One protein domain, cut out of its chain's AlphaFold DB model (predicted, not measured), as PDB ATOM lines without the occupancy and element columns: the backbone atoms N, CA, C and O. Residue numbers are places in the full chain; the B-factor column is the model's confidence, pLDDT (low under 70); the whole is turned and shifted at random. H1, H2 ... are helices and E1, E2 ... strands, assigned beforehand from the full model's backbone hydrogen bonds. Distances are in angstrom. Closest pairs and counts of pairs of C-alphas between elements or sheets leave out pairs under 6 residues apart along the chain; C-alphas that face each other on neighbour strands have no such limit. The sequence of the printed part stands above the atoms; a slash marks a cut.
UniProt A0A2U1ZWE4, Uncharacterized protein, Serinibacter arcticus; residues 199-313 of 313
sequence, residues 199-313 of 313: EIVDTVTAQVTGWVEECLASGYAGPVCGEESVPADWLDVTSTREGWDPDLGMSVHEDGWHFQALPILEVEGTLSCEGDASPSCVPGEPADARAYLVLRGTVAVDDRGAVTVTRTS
ATOM      1  N   GLU A 199      19.911 -49.657   1.890       85.38
ATOM      2  CA  GLU A 199      19.559 -51.071   2.106       85.38
ATOM      3  C   GLU A 199      19.542 -51.463   3.597       85.38
ATOM      4  O   GLU A 199      18.727 -52.286   4.028       85.38
ATOM      5  N   ILE A 200      20.424 -50.860   4.403       84.50
ATOM      6  CA  ILE A 200      20.462 -51.054   5.855       84.50
ATOM      7  C   ILE A 200      19.264 -50.363   6.491       84.50
ATOM      8  O   ILE A 200      18.569 -50.990   7.288       84.50
ATOM      9  N   VAL A 201      18.988 -49.112   6.111       84.88
ATOM     10  CA  VAL A 201      17.823 -48.357   6.598       84.88
ATOM     11  C   VAL A 201      16.533 -49.123   6.308       84.88
ATOM     12  O   VAL A 201      15.730 -49.322   7.219       84.88
ATOM     13  N   ASP A 202      16.359 -49.631   5.089       86.25
ATOM     14  CA  ASP A 202      15.188 -50.415   4.685       86.25
ATOM     15  C   ASP A 202      15.055 -51.701   5.509       86.25
ATOM     16  O   ASP A 202      13.967 -52.044   5.982       86.25
ATOM     17  N   THR A 203      16.165 -52.407   5.732       87.12
ATOM     18  CA  THR A 203      16.173 -53.655   6.504       87.12
ATOM     19  C   THR A 203      15.866 -53.417   7.981       87.12
ATOM     20  O   THR A 203      15.089 -54.167   8.577       87.12
ATOM     21  N   VAL A 204      16.449 -52.374   8.582       84.06
ATOM     22  CA  VAL A 204      16.169 -51.971   9.967       84.06
ATOM     23  C   VAL A 204      14.712 -51.545  10.095       84.06
ATOM     24  O   VAL A 204      14.021 -52.028  10.990       84.06
ATOM     25  N   THR A 205      14.222 -50.721   9.166       83.62
ATOM     26  CA  THR A 205      12.820 -50.289   9.116       83.62
ATOM     27  C   THR A 205      11.891 -51.495   9.069       83.62
ATOM     28  O   THR A 205      11.016 -51.611   9.918       83.62
ATOM     29  N   ALA A 206      12.122 -52.450   8.165       85.69
ATOM     30  CA  ALA A 206      11.295 -53.650   8.051       85.69
ATOM     31  C   ALA A 206      11.290 -54.505   9.334       85.69
ATOM     32  O   ALA A 206      10.234 -54.993   9.739       85.69
ATOM     33  N   GLN A 207      12.444 -54.676   9.994       85.19
ATOM     34  CA  GLN A 207      12.525 -55.417  11.261       85.19
ATOM     35  C   GLN A 207      11.789 -54.693  12.395       85.19
ATOM     36  O   GLN A 207      11.021 -55.322  13.122       85.19
ATOM     37  N   VAL A 208      11.978 -53.377  12.522       80.56
ATOM     38  CA  VAL A 208      11.311 -52.554  13.540       80.56
ATOM     39  C   VAL A 208       9.799 -52.528  13.317       80.56
ATOM     40  O   VAL A 208       9.047 -52.738  14.267       80.56
ATOM     41  N   THR A 209       9.340 -52.344  12.077       79.19
ATOM     42  CA  THR A 209       7.916 -52.408  11.724       79.19
ATOM     43  C   THR A 209       7.331 -53.774  12.064       79.19
ATOM     44  O   THR A 209       6.301 -53.833  12.728       79.19
ATOM     45  N   GLY A 210       8.019 -54.869  11.720       82.12
ATOM     46  CA  GLY A 210       7.574 -56.221  12.067       82.12
ATOM     47  C   GLY A 210       7.420 -56.438  13.577       82.12
ATOM     48  O   GLY A 210       6.462 -57.073  14.012       82.12
ATOM     49  N   TRP A 211       8.306 -55.865  14.398       80.06
ATOM     50  CA  TRP A 211       8.168 -55.915  15.859       80.06
ATOM     51  C   TRP A 211       6.975 -55.120  16.376       80.06
ATOM     52  O   TRP A 211       6.293 -55.572  17.298       80.06
ATOM     53  N   VAL A 212       6.726 -53.937  15.810       74.56
ATOM     54  CA  VAL A 212       5.557 -53.121  16.162       74.56
ATOM     55  C   VAL A 212       4.278 -53.873  15.798       74.56
ATOM     56  O   VAL A 212       3.396 -54.009  16.642       74.56
ATOM     57  N   GLU A 213       4.199 -54.429  14.589       77.19
ATOM     58  CA  GLU A 213       3.060 -55.224  14.121       77.19
ATOM     59  C   GLU A 213       2.821 -56.464  14.992       77.19
ATOM     60  O   GLU A 213       1.684 -56.719  15.389       77.19
ATOM     61  N   GLU A 214       3.871 -57.212  15.352       77.00
ATOM     62  CA  GLU A 214       3.762 -58.362  16.259       77.00
ATOM     63  C   GLU A 214       3.257 -57.934  17.643       77.00
ATOM     64  O   GLU A 214       2.367 -58.580  18.206       77.00
ATOM     65  N   CYS A 215       3.771 -56.820  18.175       73.12
ATOM     66  CA  CYS A 215       3.319 -56.305  19.461       73.12
ATOM     67  C   CYS A 215       1.830 -55.927  19.419       73.12
ATOM     68  O   CYS A 215       1.063 -56.331  20.297       73.12
ATOM     69  N   LEU A 216       1.389 -55.239  18.363       70.44
ATOM     70  CA  LEU A 216      -0.018 -54.888  18.156       70.44
ATOM     71  C   LEU A 216      -0.906 -56.134  17.992       70.44
ATOM     72  O   LEU A 216      -1.955 -56.233  18.632       70.44
ATOM     73  N   ALA A 217      -0.476 -57.114  17.191       69.38
ATOM     74  CA  ALA A 217      -1.217 -58.348  16.927       69.38
ATOM     75  C   ALA A 217      -1.340 -59.260  18.158       69.38
ATOM     76  O   ALA A 217      -2.317 -60.001  18.278       69.38
ATOM     77  N   SER A 218      -0.385 -59.191  19.091       66.06
ATOM     78  CA  SER A 218      -0.424 -59.943  20.350       66.06
ATOM     79  C   SER A 218      -1.546 -59.504  21.308       66.06
ATOM     80  O   SER A 218      -1.767 -60.154  22.329       66.06
ATOM     81  N   GLY A 219      -2.315 -58.470  20.944       54.31
ATOM     82  CA  GLY A 219      -3.538 -58.083  21.641       54.31
ATOM     83  C   GLY A 219      -3.258 -57.290  22.909       54.31
ATOM     84  O   GLY A 219      -3.727 -57.672  23.976       54.31
ATOM     85  N   TYR A 220      -2.484 -56.208  22.765       52.78
ATOM     86  CA  TYR A 220      -2.163 -55.212  23.792       52.78
ATOM     87  C   TYR A 220      -3.163 -55.176  24.968       52.78
ATOM     88  O   TYR A 220      -4.290 -54.704  24.835       52.78
ATOM     89  N   ALA A 221      -2.719 -55.659  26.131       40.59
ATOM     90  CA  ALA A 221      -3.396 -55.510  27.423       40.59
ATOM     91  C   ALA A 221      -2.378 -55.279  28.564       40.59
ATOM     92  O   ALA A 221      -2.538 -55.776  29.677       40.59
ATOM     93  N   GLY A 222      -1.292 -54.555  28.278       42.81
ATOM     94  CA  GLY A 222      -0.308 -54.133  29.275       42.81
ATOM     95  C   GLY A 222       0.764 -53.196  28.694       42.81
ATOM     96  O   GLY A 222       1.004 -53.236  27.488       42.81
ATOM     97  N   PRO A 223       1.416 -52.356  29.520       42.84
ATOM     98  CA  PRO A 223       2.213 -51.198  29.087       42.84
ATOM     99  C   PRO A 223       3.584 -51.521  28.460       42.84
ATOM    100  O   PRO A 223       4.431 -50.643  28.430       42.84
ATOM    101  N   VAL A 224       3.838 -52.746  27.992       51.56
ATOM    102  CA  VAL A 224       5.200 -53.300  27.882       51.56
ATOM    103  C   VAL A 224       5.358 -54.063  26.550       51.56
ATOM    104  O   VAL A 224       5.124 -55.270  26.506       51.56
ATOM    105  N   CYS A 225       5.778 -53.406  25.453       53.06
ATOM    106  CA  CYS A 225       6.331 -54.099  24.262       53.06
ATOM    107  C   CYS A 225       7.785 -54.552  24.547       53.06
ATOM    108  O   CYS A 225       8.715 -54.210  23.816       53.06
ATOM    109  N   GLY A 226       8.003 -55.293  25.640       53.56
ATOM    110  CA  GLY A 226       9.293 -55.299  26.358       53.56
ATOM    111  C   GLY A 226       9.345 -54.191  27.423       53.56
ATOM    112  O   GLY A 226       8.456 -53.350  27.421       53.56
ATOM    113  N   GLU A 227      10.317 -54.236  28.350       47.16
ATOM    114  CA  GLU A 227      10.340 -53.556  29.676       47.16
ATOM    115  C   GLU A 227      10.051 -52.030  29.735       47.16
ATOM    116  O   GLU A 227       9.932 -51.488  30.834       47.16
ATOM    117  N   GLU A 228       9.876 -51.327  28.616       48.28
ATOM    118  CA  GLU A 228       9.592 -49.888  28.580       48.28
ATOM    119  C   GLU A 228       8.082 -49.582  28.609       48.28
ATOM    120  O   GLU A 228       7.308 -50.027  27.762       48.28
ATOM    121  N   SER A 229       7.667 -48.798  29.612       48.31
ATOM    122  CA  SER A 229       6.276 -48.417  29.871       48.31
ATOM    123  C   SER A 229       5.740 -47.388  28.870       48.31
ATOM    124  O   SER A 229       6.326 -46.314  28.718       48.31
ATOM    125  N   VAL A 230       4.562 -47.637  28.295       53.19
ATOM    126  CA  VAL A 230       3.782 -46.613  27.578       53.19
ATOM    127  C   VAL A 230       3.049 -45.700  28.586       53.19
ATOM    128  O   VAL A 230       2.364 -46.220  29.467       53.19
ATOM    129  N   PRO A 231       3.125 -44.359  28.471       50.50
ATOM    130  CA  PRO A 231       2.589 -43.400  29.455       50.50
ATOM    131  C   PRO A 231       1.058 -43.167  29.383       50.50
ATOM    132  O   PRO A 231       0.588 -42.038  29.519       50.50
ATOM    133  N   ALA A 232       0.265 -44.213  29.135       54.41
ATOM    134  CA  ALA A 232      -1.204 -44.145  29.080       54.41
ATOM    135  C   ALA A 232      -1.862 -44.933  30.227       54.41
ATOM    136  O   ALA A 232      -2.832 -45.656  30.035       54.41
ATOM    137  N   ASP A 233      -1.326 -44.793  31.433       62.72
ATOM    138  CA  ASP A 233      -1.809 -45.391  32.684       62.72
ATOM    139  C   ASP A 233      -3.223 -44.935  33.102       62.72
ATOM    140  O   ASP A 233      -3.858 -45.586  33.926       62.72
ATOM    141  N   TRP A 234      -3.741 -43.868  32.488       63.09
ATOM    142  CA  TRP A 234      -5.086 -43.315  32.689       63.09
ATOM    143  C   TRP A 234      -6.132 -43.788  31.660       63.09
ATOM    144  O   TRP A 234      -7.269 -43.303  31.673       63.09
ATOM    145  N   LEU A 235      -5.765 -44.676  30.728       64.62
ATOM    146  CA  LEU A 235      -6.641 -45.146  29.653       64.62
ATOM    147  C   LEU A 235      -6.706 -46.680  29.616       64.62
ATOM    148  O   LEU A 235      -5.727 -47.350  29.291       64.62
ATOM    149  N   ASP A 236      -7.897 -47.235  29.841       71.75
ATOM    150  CA  ASP A 236      -8.209 -48.624  29.507       71.75
ATOM    151  C   ASP A 236      -8.390 -48.733  27.987       71.75
ATOM    152  O   ASP A 236      -9.461 -48.460  27.437       71.75
ATOM    153  N   VAL A 237      -7.313 -49.088  27.286       61.94
ATOM    154  CA  VAL A 237      -7.297 -49.206  25.821       61.94
ATOM    155  C   VAL A 237      -8.248 -50.316  25.367       61.94
ATOM    156  O   VAL A 237      -8.153 -51.460  25.807       61.94
ATOM    157  N   THR A 238      -9.160 -49.980  24.454       65.88
ATOM    158  CA  THR A 238     -10.152 -50.919  23.896       65.88
ATOM    159  C   THR A 238      -9.872 -51.272  22.440       65.88
ATOM    160  O   THR A 238     -10.190 -52.379  22.005       65.88
ATOM    161  N   SER A 239      -9.260 -50.357  21.686       65.50
ATOM    162  CA  SER A 239      -8.762 -50.610  20.337       65.50
ATOM    163  C   SER A 239      -7.640 -49.639  19.963       65.50
ATOM    164  O   SER A 239      -7.457 -48.596  20.587       65.50
ATOM    165  N   THR A 240      -6.878 -49.988  18.936       59.50
ATOM    166  CA  THR A 240      -5.840 -49.146  18.336       59.50
ATOM    167  C   THR A 240      -6.254 -48.808  16.901       59.50
ATOM    168  O   THR A 240      -6.784 -49.660  16.184       59.50
ATOM    169  N   ARG A 241      -6.027 -47.567  16.465       60.09
ATOM    170  CA  ARG A 241      -6.090 -47.165  15.054       60.09
ATOM    171  C   ARG A 241      -4.679 -47.069  14.487       60.09
ATOM    172  O   ARG A 241      -3.776 -46.515  15.109       60.09
ATOM    173  N   GLU A 242      -4.509 -47.612  13.285       56.09
ATOM    174  CA  GLU A 242      -3.257 -47.515  12.539       56.09
ATOM    175  C   GLU A 242      -2.985 -46.062  12.141       56.09
ATOM    176  O   GLU A 242      -3.754 -45.438  11.410       56.09
ATOM    177  N   GLY A 243      -1.858 -45.545  12.621       54.44
ATOM    178  CA  GLY A 243      -1.312 -44.244  12.268       54.44
ATOM    179  C   GLY A 243       0.200 -44.272  12.428       54.44
ATOM    180  O   GLY A 243       0.741 -43.495  13.201       54.44
ATOM    181  N   TRP A 244       0.871 -45.220  11.767       54.28
ATOM    182  CA  TRP A 244       2.327 -45.319  11.825       54.28
ATOM    183  C   TRP A 244       2.961 -44.136  11.087       54.28
ATOM    184  O   TRP A 244       2.830 -44.019   9.869       54.28
ATOM    185  N   ASP A 245       3.634 -43.270  11.843       56.66
ATOM    186  CA  ASP A 245       4.577 -42.286  11.316       56.66
ATOM    187  C   ASP A 245       6.001 -42.830  11.537       56.66
ATOM    188  O   ASP A 245       6.418 -42.989  12.692       56.66
ATOM    189  N   PRO A 246       6.717 -43.231  10.475       55.00
ATOM    190  CA  PRO A 246       7.978 -43.951  10.566       55.00
ATOM    191  C   PRO A 246       9.173 -43.016  10.735       55.00
ATOM    192  O   PRO A 246      10.155 -43.146  10.003       55.00
ATOM    193  N   ASP A 247       9.126 -42.085  11.684       64.19
ATOM    194  CA  ASP A 247      10.320 -41.318  12.044       64.19
ATOM    195  C   ASP A 247      11.320 -42.268  12.741       64.19
ATOM    196  O   ASP A 247      11.354 -42.430  13.967       64.19
ATOM    197  N   LEU A 248      12.104 -42.970  11.914       64.94
ATOM    198  CA  LEU A 248      13.251 -43.788  12.285       64.94
ATOM    199  C   LEU A 248      14.508 -42.923  12.160       64.94
ATOM    200  O   LEU A 248      14.998 -42.655  11.065       64.94
ATOM    201  N   GLY A 249      15.050 -42.509  13.300       72.94
ATOM    202  CA  GLY A 249      16.387 -41.937  13.376       72.94
ATOM    203  C   GLY A 249      17.433 -43.047  13.439       72.94
ATOM    204  O   GLY A 249      17.329 -43.957  14.262       72.94
ATOM    205  N   MET A 250      18.465 -42.964  12.601       71.38
ATOM    206  CA  MET A 250      19.666 -43.794  12.712       71.38
ATOM    207  C   MET A 250      20.885 -42.908  12.961       71.38
ATOM    208  O   MET A 250      21.025 -41.857  12.336       71.38
ATOM    209  N   SER A 251      21.768 -43.330  13.865       75.12
ATOM    210  CA  SER A 251      23.002 -42.614  14.200       75.12
ATOM    211  C   SER A 251      24.177 -43.571  14.391       75.12
ATOM    212  O   SER A 251      24.019 -44.691  14.878       75.12
ATOM    213  N   VAL A 252      25.378 -43.116  14.029       67.38
ATOM    214  CA  VAL A 252      26.641 -43.784  14.377       67.38
ATOM    215  C   VAL A 252      27.128 -43.290  15.724       67.38
ATOM    216  O   VAL A 252      27.172 -42.088  15.981       67.38
ATOM    217  N   HIS A 253      27.554 -44.232  16.551       69.69
ATOM    218  CA  HIS A 253      28.308 -44.007  17.773       69.69
ATOM    219  C   HIS A 253      29.642 -44.767  17.699       69.69
ATOM    220  O   HIS A 253      29.855 -45.594  16.810       69.69
ATOM    221  N   GLU A 254      30.555 -44.492  18.634       61.88
ATOM    222  CA  GLU A 254      31.873 -45.150  18.695       61.88
ATOM    223  C   GLU A 254      31.780 -46.684  18.819       61.88
ATOM    224  O   GLU A 254      32.696 -47.395  18.411       61.88
ATOM    225  N   ASP A 255      30.680 -47.199  19.372       67.62
ATOM    226  CA  ASP A 255      30.402 -48.622  19.578       67.62
ATOM    227  C   ASP A 255      29.535 -49.259  18.474       67.62
ATOM    228  O   ASP A 255      29.239 -50.453  18.547       67.62
ATOM    229  N   GLY A 256      29.168 -48.502  17.435       69.12
ATOM    230  CA  GLY A 256      28.454 -49.004  16.262       69.12
ATOM    231  C   GLY A 256      27.240 -48.168  15.866       69.12
ATOM    232  O   GLY A 256      27.095 -47.004  16.240       69.12
ATOM    233  N   TRP A 257      26.362 -48.765  15.066       78.38
ATOM    234  CA  TRP A 257      25.123 -48.135  14.621       78.38
ATOM    235  C   TRP A 257      24.021 -48.310  15.659       78.38
ATOM    236  O   TRP A 257      23.770 -49.417  16.142       78.38
ATOM    237  N   HIS A 258      23.317 -47.223  15.949       81.50
ATOM    238  CA  HIS A 258      22.150 -47.202  16.819       81.50
ATOM    239  C   HIS A 258      20.933 -46.732  16.031       81.50
ATOM    240  O   HIS A 258      21.042 -45.948  15.083       81.50
ATOM    241  N   PHE A 259      19.764 -47.217  16.430       80.50
ATOM    242  CA  PHE A 259      18.494 -46.736  15.907       80.50
ATOM    243  C   PHE A 259      17.608 -46.238  17.045       80.50
ATOM    244  O   PHE A 259      17.619 -46.765  18.163       80.50
ATOM    245  N   GLN A 260      16.801 -45.238  16.725       79.69
ATOM    246  CA  GLN A 260      15.697 -44.779  17.539       79.69
ATOM    247  C   GLN A 260      14.470 -44.637  16.641       79.69
ATOM    248  O   GLN A 260      14.454 -43.816  15.728       79.69
ATOM    249  N   ALA A 261      13.434 -45.418  16.918       73.12
ATOM    250  CA  ALA A 261      12.132 -45.286  16.280       73.12
ATOM    251  C   ALA A 261      11.118 -44.720  17.274       73.12
ATOM    252  O   ALA A 261      11.101 -45.102  18.449       73.12
ATOM    253  N   LEU A 262      10.265 -43.820  16.787       71.75
ATOM    254  CA  LEU A 262       9.197 -43.193  17.564       71.75
ATOM    255  C   LEU A 262       7.828 -43.399  16.898       71.75
ATOM    256  O   LEU A 262       7.186 -42.418  16.521       71.75
ATOM    257  N   PRO A 263       7.352 -44.647  16.720       68.19
ATOM    258  CA  PRO A 263       6.047 -44.857  16.121       68.19
ATOM    259  C   PRO A 263       4.950 -44.239  16.998       68.19
ATOM    260  O   PRO A 263       4.911 -44.406  18.224       68.19
ATOM    261  N   ILE A 264       4.040 -43.541  16.331       69.62
ATOM    262  CA  ILE A 264       2.835 -42.978  16.932       69.62
ATOM    263  C   ILE A 264       1.710 -44.002  16.770       69.62
ATOM    264  O   ILE A 264       1.524 -44.583  15.704       69.62
ATOM    265  N   LEU A 265       0.959 -44.240  17.839       68.56
ATOM    266  CA  LEU A 265      -0.251 -45.054  17.830       68.56
ATOM    267  C   LEU A 265      -1.424 -44.186  18.259       68.56
ATOM    268  O   LEU A 265      -1.387 -43.567  19.324       68.56
ATOM    269  N   GLU A 266      -2.486 -44.162  17.460       72.06
ATOM    270  CA  GLU A 266      -3.762 -43.618  17.911       72.06
ATOM    271  C   GLU A 266      -4.494 -44.723  18.680       72.06
ATOM    272  O   GLU A 266      -4.703 -45.825  18.172       72.06
ATOM    273  N   VAL A 267      -4.828 -44.466  19.941       69.56
ATOM    274  CA  VAL A 267      -5.478 -45.434  20.829       69.56
ATOM    275  C   VAL A 267      -6.873 -44.939  21.187       69.56
ATOM    276  O   VAL A 267      -7.039 -43.783  21.569       69.56
ATOM    277  N   GLU A 268      -7.868 -45.816  21.066       71.88
ATOM    278  CA  GLU A 268      -9.235 -45.577  21.532       71.88
ATOM    279  C   GLU A 268      -9.476 -46.431  22.781       71.88
ATOM    280  O   GLU A 268      -9.264 -47.651  22.800       71.88
ATOM    281  N   GLY A 269      -9.942 -45.813  23.854       74.00
ATOM    282  CA  GLY A 269     -10.143 -46.489  25.127       74.00
ATOM    283  C   GLY A 269     -11.239 -45.858  25.955       74.00
ATOM    284  O   GLY A 269     -11.970 -44.979  25.506       74.00
ATOM    285  N   THR A 270     -11.334 -46.313  27.192       77.12
ATOM    286  CA  THR A 270     -12.139 -45.667  28.221       77.12
ATOM    287  C   THR A 270     -11.238 -45.152  29.326       77.12
ATOM    288  O   THR A 270     -10.299 -45.836  29.714       77.12
ATOM    289  N   LEU A 271     -11.503 -43.958  29.850       73.00
ATOM    290  CA  LEU A 271     -10.691 -43.390  30.930       73.00
ATOM    291  C   LEU A 271     -10.702 -44.297  32.175       73.00
ATOM    292  O   LEU A 271     -11.775 -44.566  32.729       73.00
ATOM    293  N   SER A 272      -9.520 -44.707  32.644       70.19
ATOM    294  CA  SER A 272      -9.299 -45.295  33.966       70.19
ATOM    295  C   SER A 272      -8.832 -44.177  34.905       70.19
ATOM    296  O   SER A 272      -7.674 -43.771  34.956       70.19
ATOM    297  N   CYS A 273      -9.770 -43.577  35.637       71.06
ATOM    298  CA  CYS A 273      -9.419 -42.517  36.582       71.06
ATOM    299  C   CYS A 273      -8.896 -43.141  37.886       71.06
ATOM    300  O   CYS A 273      -9.635 -43.245  38.866       71.06
ATOM    301  N   GLU A 274      -7.638 -43.584  37.902       63.25
ATOM    302  CA  GLU A 274      -6.935 -43.948  39.136       63.25
ATOM    303  C   GLU A 274      -6.146 -42.740  39.695       63.25
ATOM    304  O   GLU A 274      -5.446 -42.042  38.966       63.25
ATOM    305  N   GLY A 275      -6.267 -42.470  41.005       62.34
ATOM    306  CA  GLY A 275      -5.578 -41.365  41.706       62.34
ATOM    307  C   GLY A 275      -6.368 -40.047  41.826       62.34
ATOM    308  O   GLY A 275      -7.557 -39.999  41.513       62.34
ATOM    309  N   ASP A 276      -5.711 -38.974  42.306       48.00
ATOM    310  CA  ASP A 276      -6.232 -37.586  42.410       48.00
ATOM    311  C   ASP A 276      -6.424 -36.952  41.011       48.00
ATOM    312  O   ASP A 276      -5.890 -35.886  40.687       48.00
ATOM    313  N   ALA A 277      -7.144 -37.642  40.130       50.97
ATOM    314  CA  ALA A 277      -7.409 -37.187  38.781       50.97
ATOM    315  C   ALA A 277      -8.227 -35.885  38.811       50.97
ATOM    316  O   ALA A 277      -9.137 -35.699  39.623       50.97
ATOM    317  N   SER A 278      -7.875 -34.975  37.900       56.69
ATOM    318  CA  SER A 278      -8.600 -33.735  37.610       56.69
ATOM    319  C   SER A 278     -10.126 -33.952  37.635       56.69
ATOM    320  O   SER A 278     -10.589 -34.976  37.129       56.69
ATOM    321  N   PRO A 279     -10.940 -32.982  38.106       63.31
ATOM    322  CA  PRO A 279     -12.409 -33.074  38.091       63.31
ATOM    323  C   PRO A 279     -13.028 -33.280  36.693       63.31
ATOM    324  O   PRO A 279     -14.241 -33.420  36.579       63.31
ATOM    325  N   SER A 280     -12.214 -33.281  35.635       68.38
ATOM    326  CA  SER A 280     -12.590 -33.591  34.257       68.38
ATOM    327  C   SER A 280     -12.433 -35.066  33.852       68.38
ATOM    328  O   SER A 280     -12.742 -35.379  32.709       68.38
ATOM    329  N   CYS A 281     -11.935 -35.962  34.712       74.62
ATOM    330  CA  CYS A 281     -11.826 -37.391  34.394       74.62
ATOM    331  C   CYS A 281     -13.126 -38.117  34.772       74.62
ATOM    332  O   CYS A 281     -13.441 -38.238  35.958       74.62
ATOM    333  N   VAL A 282     -13.888 -38.590  33.783       78.44
ATOM    334  CA  VAL A 282     -15.085 -39.413  34.008       78.44
ATOM    335  C   VAL A 282     -14.737 -40.874  33.699       78.44
ATOM    336  O   VAL A 282     -14.521 -41.203  32.532       78.44
ATOM    337  N   PRO A 283     -14.682 -41.768  34.708       80.69
ATOM    338  CA  PRO A 283     -14.359 -43.173  34.478       80.69
ATOM    339  C   PRO A 283     -15.310 -43.806  33.461       80.69
ATOM    340  O   PRO A 283     -16.529 -43.649  33.572       80.69
ATOM    341  N   GLY A 284     -14.766 -44.546  32.497       76.12
ATOM    342  CA  GLY A 284     -15.565 -45.207  31.462       76.12
ATOM    343  C   GLY A 284     -15.965 -44.315  30.281       76.12
ATOM    344  O   GLY A 284     -16.586 -44.816  29.343       76.12
ATOM    345  N   GLU A 285     -15.646 -43.015  30.297       83.12
ATOM    346  CA  GLU A 285     -15.879 -42.144  29.142       83.12
ATOM    347  C   GLU A 285     -14.930 -42.534  27.994       83.12
ATOM    348  O   GLU A 285     -13.744 -42.764  28.255       83.12
ATOM    349  N   PRO A 286     -15.425 -42.633  26.743       80.38
ATOM    350  CA  PRO A 286     -14.574 -42.867  25.587       80.38
ATOM    351  C   PRO A 286     -13.535 -41.757  25.458       80.38
ATOM    352  O   PRO A 286     -13.872 -40.575  25.542       80.38
ATOM    353  N   ALA A 287     -12.290 -42.133  25.216       77.94
ATOM    354  CA  ALA A 287     -11.217 -41.196  24.962       77.94
ATOM    355  C   ALA A 287     -10.322 -41.697  23.832       77.94
ATOM    356  O   ALA A 287     -10.015 -42.888  23.742       77.94
ATOM    357  N   ASP A 288      -9.886 -40.741  23.020       77.06
ATOM    358  CA  ASP A 288      -8.865 -40.930  22.002       77.06
ATOM    359  C   ASP A 288      -7.559 -40.335  22.532       77.06
ATOM    360  O   ASP A 288      -7.527 -39.193  23.004       77.06
ATOM    361  N   ALA A 289      -6.471 -41.091  22.455       70.38
ATOM    362  CA  ALA A 289      -5.149 -40.615  22.830       70.38
ATOM    363  C   ALA A 289      -4.103 -40.998  21.783       70.38
ATOM    364  O   ALA A 289      -4.319 -41.850  20.924       70.38
ATOM    365  N   ARG A 290      -2.943 -40.347  21.865       70.50
ATOM    366  CA  ARG A 290      -1.750 -40.734  21.111       70.50
ATOM    367  C   ARG A 290      -0.759 -41.366  22.066       70.50
ATOM    368  O   ARG A 290      -0.305 -40.707  23.000       70.50
ATOM    369  N   ALA A 291      -0.438 -42.626  21.825       65.62
ATOM    370  CA  ALA A 291       0.664 -43.304  22.475       65.62
ATOM    371  C   ALA A 291       1.908 -43.186  21.591       65.62
ATOM    372  O   ALA A 291       1.837 -43.358  20.377       65.62
ATOM    373  N   TYR A 292       3.045 -42.895  22.213       68.25
ATOM    374  CA  TYR A 292       4.346 -42.935  21.559       68.25
ATOM    375  C   TYR A 292       5.055 -44.176  22.074       68.25
ATOM    376  O   TYR A 292       5.224 -44.310  23.290       68.25
ATOM    377  N   LEU A 293       5.453 -45.078  21.181       68.38
ATOM    378  CA  LEU A 293       6.418 -46.103  21.560       68.38
ATOM    379  C   LEU A 293       7.800 -45.531  21.290       68.38
ATOM    380  O   LEU A 293       8.036 -44.937  20.242       68.38
ATOM    381  N   VAL A 294       8.707 -45.696  22.238       72.81
ATOM    382  CA  VAL A 294      10.119 -45.412  22.015       72.81
ATOM    383  C   VAL A 294      10.775 -46.764  21.831       72.81
ATOM    384  O   VAL A 294      10.709 -47.598  22.722       72.81
ATOM    385  N   LEU A 295      11.341 -47.013  20.656       74.56
ATOM    386  CA  LEU A 295      12.105 -48.225  20.392       74.56
ATOM    387  C   LEU A 295      13.549 -47.825  20.149       74.56
ATOM    388  O   LEU A 295      13.833 -47.015  19.265       74.56
ATOM    389  N   ARG A 296      14.456 -48.394  20.938       81.50
ATOM    390  CA  ARG A 296      15.896 -48.163  20.831       81.50
ATOM    391  C   ARG A 296      16.631 -49.474  20.639       81.50
ATOM    392  O   ARG A 296      16.174 -50.536  21.074       81.50
ATOM    393  N   GLY A 297      17.789 -49.397  20.007       84.75
ATOM    394  CA  GLY A 297      18.678 -50.538  19.956       84.75
ATOM    395  C   GLY A 297      19.893 -50.336  19.079       84.75
ATOM    396  O   GLY A 297      20.166 -49.248  18.577       84.75
ATOM    397  N   THR A 298      20.612 -51.435  18.902       86.00
ATOM    398  CA  THR A 298      21.840 -51.504  18.114       86.00
ATOM    399  C   THR A 298      21.593 -52.232  16.802       86.00
ATOM    400  O   THR A 298      20.740 -53.121  16.706       86.00
ATOM    401  N   VAL A 299      22.358 -51.855  15.784       83.44
ATOM    402  CA  VAL A 299      22.381 -52.501  14.475       83.44
ATOM    403  C   VAL A 299      23.761 -53.122  14.290       83.44
ATOM    404  O   VAL A 299      24.776 -52.429  14.315       83.44
ATOM    405  N   ALA A 300      23.795 -54.439  14.107       85.62
ATOM    406  CA  ALA A 300      24.999 -55.182  13.764       85.62
ATOM    407  C   ALA A 300      24.880 -55.707  12.334       85.62
ATOM    408  O   ALA A 300      23.821 -56.190  11.936       85.62
ATOM    409  N   VAL A 301      25.968 -55.647  11.573       80.88
ATOM    410  CA  VAL A 301      26.034 -56.201  10.217       80.88
ATOM    411  C   VAL A 301      27.186 -57.190  10.170       80.88
ATOM    412  O   VAL A 301      28.295 -56.866  10.589       80.88
ATOM    413  N   ASP A 302      26.906 -58.420   9.743       84.44
ATOM    414  CA  ASP A 302      27.937 -59.453   9.634       84.44
ATOM    415  C   ASP A 302      28.775 -59.306   8.348       84.44
ATOM    416  O   ASP A 302      28.450 -58.530   7.450       84.44
ATOM    417  N   ASP A 303      29.838 -60.106   8.219       79.25
ATOM    418  CA  ASP A 303      30.730 -60.100   7.045       79.25
ATOM    419  C   ASP A 303      30.022 -60.431   5.710       79.25
ATOM    420  O   ASP A 303      30.622 -60.337   4.637       79.25
ATOM    421  N   ARG A 304      28.763 -60.886   5.751       80.19
ATOM    422  CA  ARG A 304      27.930 -61.183   4.577       80.19
ATOM    423  C   ARG A 304      26.895 -60.092   4.301       80.19
ATOM    424  O   ARG A 304      26.088 -60.273   3.390       80.19
ATOM    425  N   GLY A 305      26.907 -58.996   5.058       76.00
ATOM    426  CA  GLY A 305      25.925 -57.921   4.961       76.00
ATOM    427  C   GLY A 305      24.591 -58.243   5.638       76.00
ATOM    428  O   GLY A 305      23.614 -57.532   5.415       76.00
ATOM    429  N   ALA A 306      24.494 -59.313   6.436       85.75
ATOM    430  CA  ALA A 306      23.256 -59.633   7.133       85.75
ATOM    431  C   ALA A 306      23.058 -58.678   8.316       85.75
ATOM    432  O   ALA A 306      23.866 -58.644   9.246       85.75
ATOM    433  N   VAL A 307      21.957 -57.929   8.284       86.19
ATOM    434  CA  VAL A 307      21.612 -56.943   9.311       86.19
ATOM    435  C   VAL A 307      20.851 -57.607  10.454       86.19
ATOM    436  O   VAL A 307      19.765 -58.157  10.264       86.19
ATOM    437  N   THR A 308      21.399 -57.513  11.659       87.75
ATOM    438  CA  THR A 308      20.758 -57.928  12.907       87.75
ATOM    439  C   THR A 308      20.450 -56.700  13.744       87.75
ATOM    440  O   THR A 308      21.359 -55.974  14.147       87.75
ATOM    441  N   VAL A 309      19.173 -56.480  14.043       86.69
ATOM    442  CA  VAL A 309      18.741 -55.403  14.934       86.69
ATOM    443  C   VAL A 309      18.512 -55.984  16.329       86.69
ATOM    444  O   VAL A 309      17.768 -56.951  16.493       86.69
ATOM    445  N   THR A 310      19.148 -55.406  17.347       86.62
ATOM    446  CA  THR A 310      18.996 -55.830  18.747       86.62
ATOM    447  C   THR A 310      18.365 -54.708  19.552       86.62
ATOM    448  O   THR A 310      18.953 -53.639  19.690       86.62
ATOM    449  N   ARG A 311      17.176 -54.954  20.113       81.44
ATOM    450  CA  ARG A 311      16.502 -53.999  21.004       81.44
ATOM    451  C   ARG A 311      17.285 -53.820  22.300       81.44
ATOM    452  O   ARG A 311      17.743 -54.800  22.888       81.44
ATOM    453  N   THR A 312      17.373 -52.584  22.762       78.06
ATOM    454  CA  THR A 312      17.835 -52.240  24.109       78.06
ATOM    455  C   THR A 312      16.637 -51.753  24.910       78.06
ATOM    456  O   THR A 312      15.896 -50.907  24.416       78.06
ATOM    457  N   SER A 313      16.453 -52.319  26.101       60.25
ATOM    458  CA  SER A 313      15.496 -51.865  27.120       60.25
ATOM    459  C   SER A 313      15.876 -50.519  27.722       60.25
ATOM    460  O   SER A 313      17.106 -50.286  27.824       60.25
TER     461      SER A 313
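Overview. This is residues 199 to 313 of the 313 residues of an uncharacterized protein of Serinibacter arcticus (UniProt A0A2U1ZWE4). Two strongly twisted antiparallel sheets follow one another along a rod, the four-stranded one, E2 E3 E6 E7, with H1 packed on one face, and the three-stranded one, E1 E4 E5, farther along. Three runs of chain join them: E3 runs on into E4, E5 runs on into E6, and a short link of 6 residues leads from E1 to E2, while a long loop, residues 272 to 285, lies at the far end of the smaller sheet. The printed part has 115 residues, with one named helix and seven named strands in the order H1 E1 E2 E3 E4 E5 E6 E7, and its class is mixed, helices and strands. It is loose, with a radius of gyration of the C-alphas of 17.0 A, and spans 58 by 25 by 20 A.

Along the chain. Begin with the larger sheet: look for E2 at residues 248 to 253, E3 at 256 to 261, E6 at 295 to 301, 19.0 A long, and E7 at 307 to 312, which ends at C-alpha 312 at (17.835, -52.240, 24.109). Find C-alpha 199 at (19.559, -51.071, 2.106); from there H1 runs 26.5 A to residue 217. The smaller sheet has E1 at residues 235 to 241, E4 at 264 to 271, 19.5 A long, and E5 at 286 to 292, 19.3 A long; E4 begins at C-alpha 264 at (2.835, -42.978, 16.932) and bends by 60 degrees at residue 268.

Arrangement. In the order E2 E3 E6 E7, look for N 251 and O 258, 3.0 A apart, in the hairpin of E2 and E3. E3 and E6 are antiparallel at 146 degrees, with N 261 and O 295 at 2.9 A, and the hairpin of E6 and E7 has N 300 and O 308 at 2.9 A. H1 is on this sheet, in two layers, a helix on one face of a sheet; its closest C-alphas to E7 are Val 204 and Val 309, 6.6 A apart. In H1 every O i to N i+4 pair is within hydrogen-bond range. E3 runs on into E4 at 43 degrees, and E5 into E6 at 35 degrees, each across a break of 2 residues. In the other sheet, E4 is the inner strand: N 238 and O 268 of E1 and E4 are 2.9 A apart, and in the hairpin of E4 and E5, N 267 and O 289 are 2.8 A apart. H1 is not on this sheet, and H1 and E4 are apart.

Size, cuts and confidence. The two C-alphas farthest apart, those of Pro 279 and Asp 303, are 59.6 A from each other. The printed part has no cut and ends at the chain's last residue, 313. The links H1 to E1 and E4 to E5 are long, with 17 and 14 residues. Mean pLDDT of the printed part is 70.3; 51 residues are under 70, among them residues 217 to 235, 237 to 248 and 274 to 280.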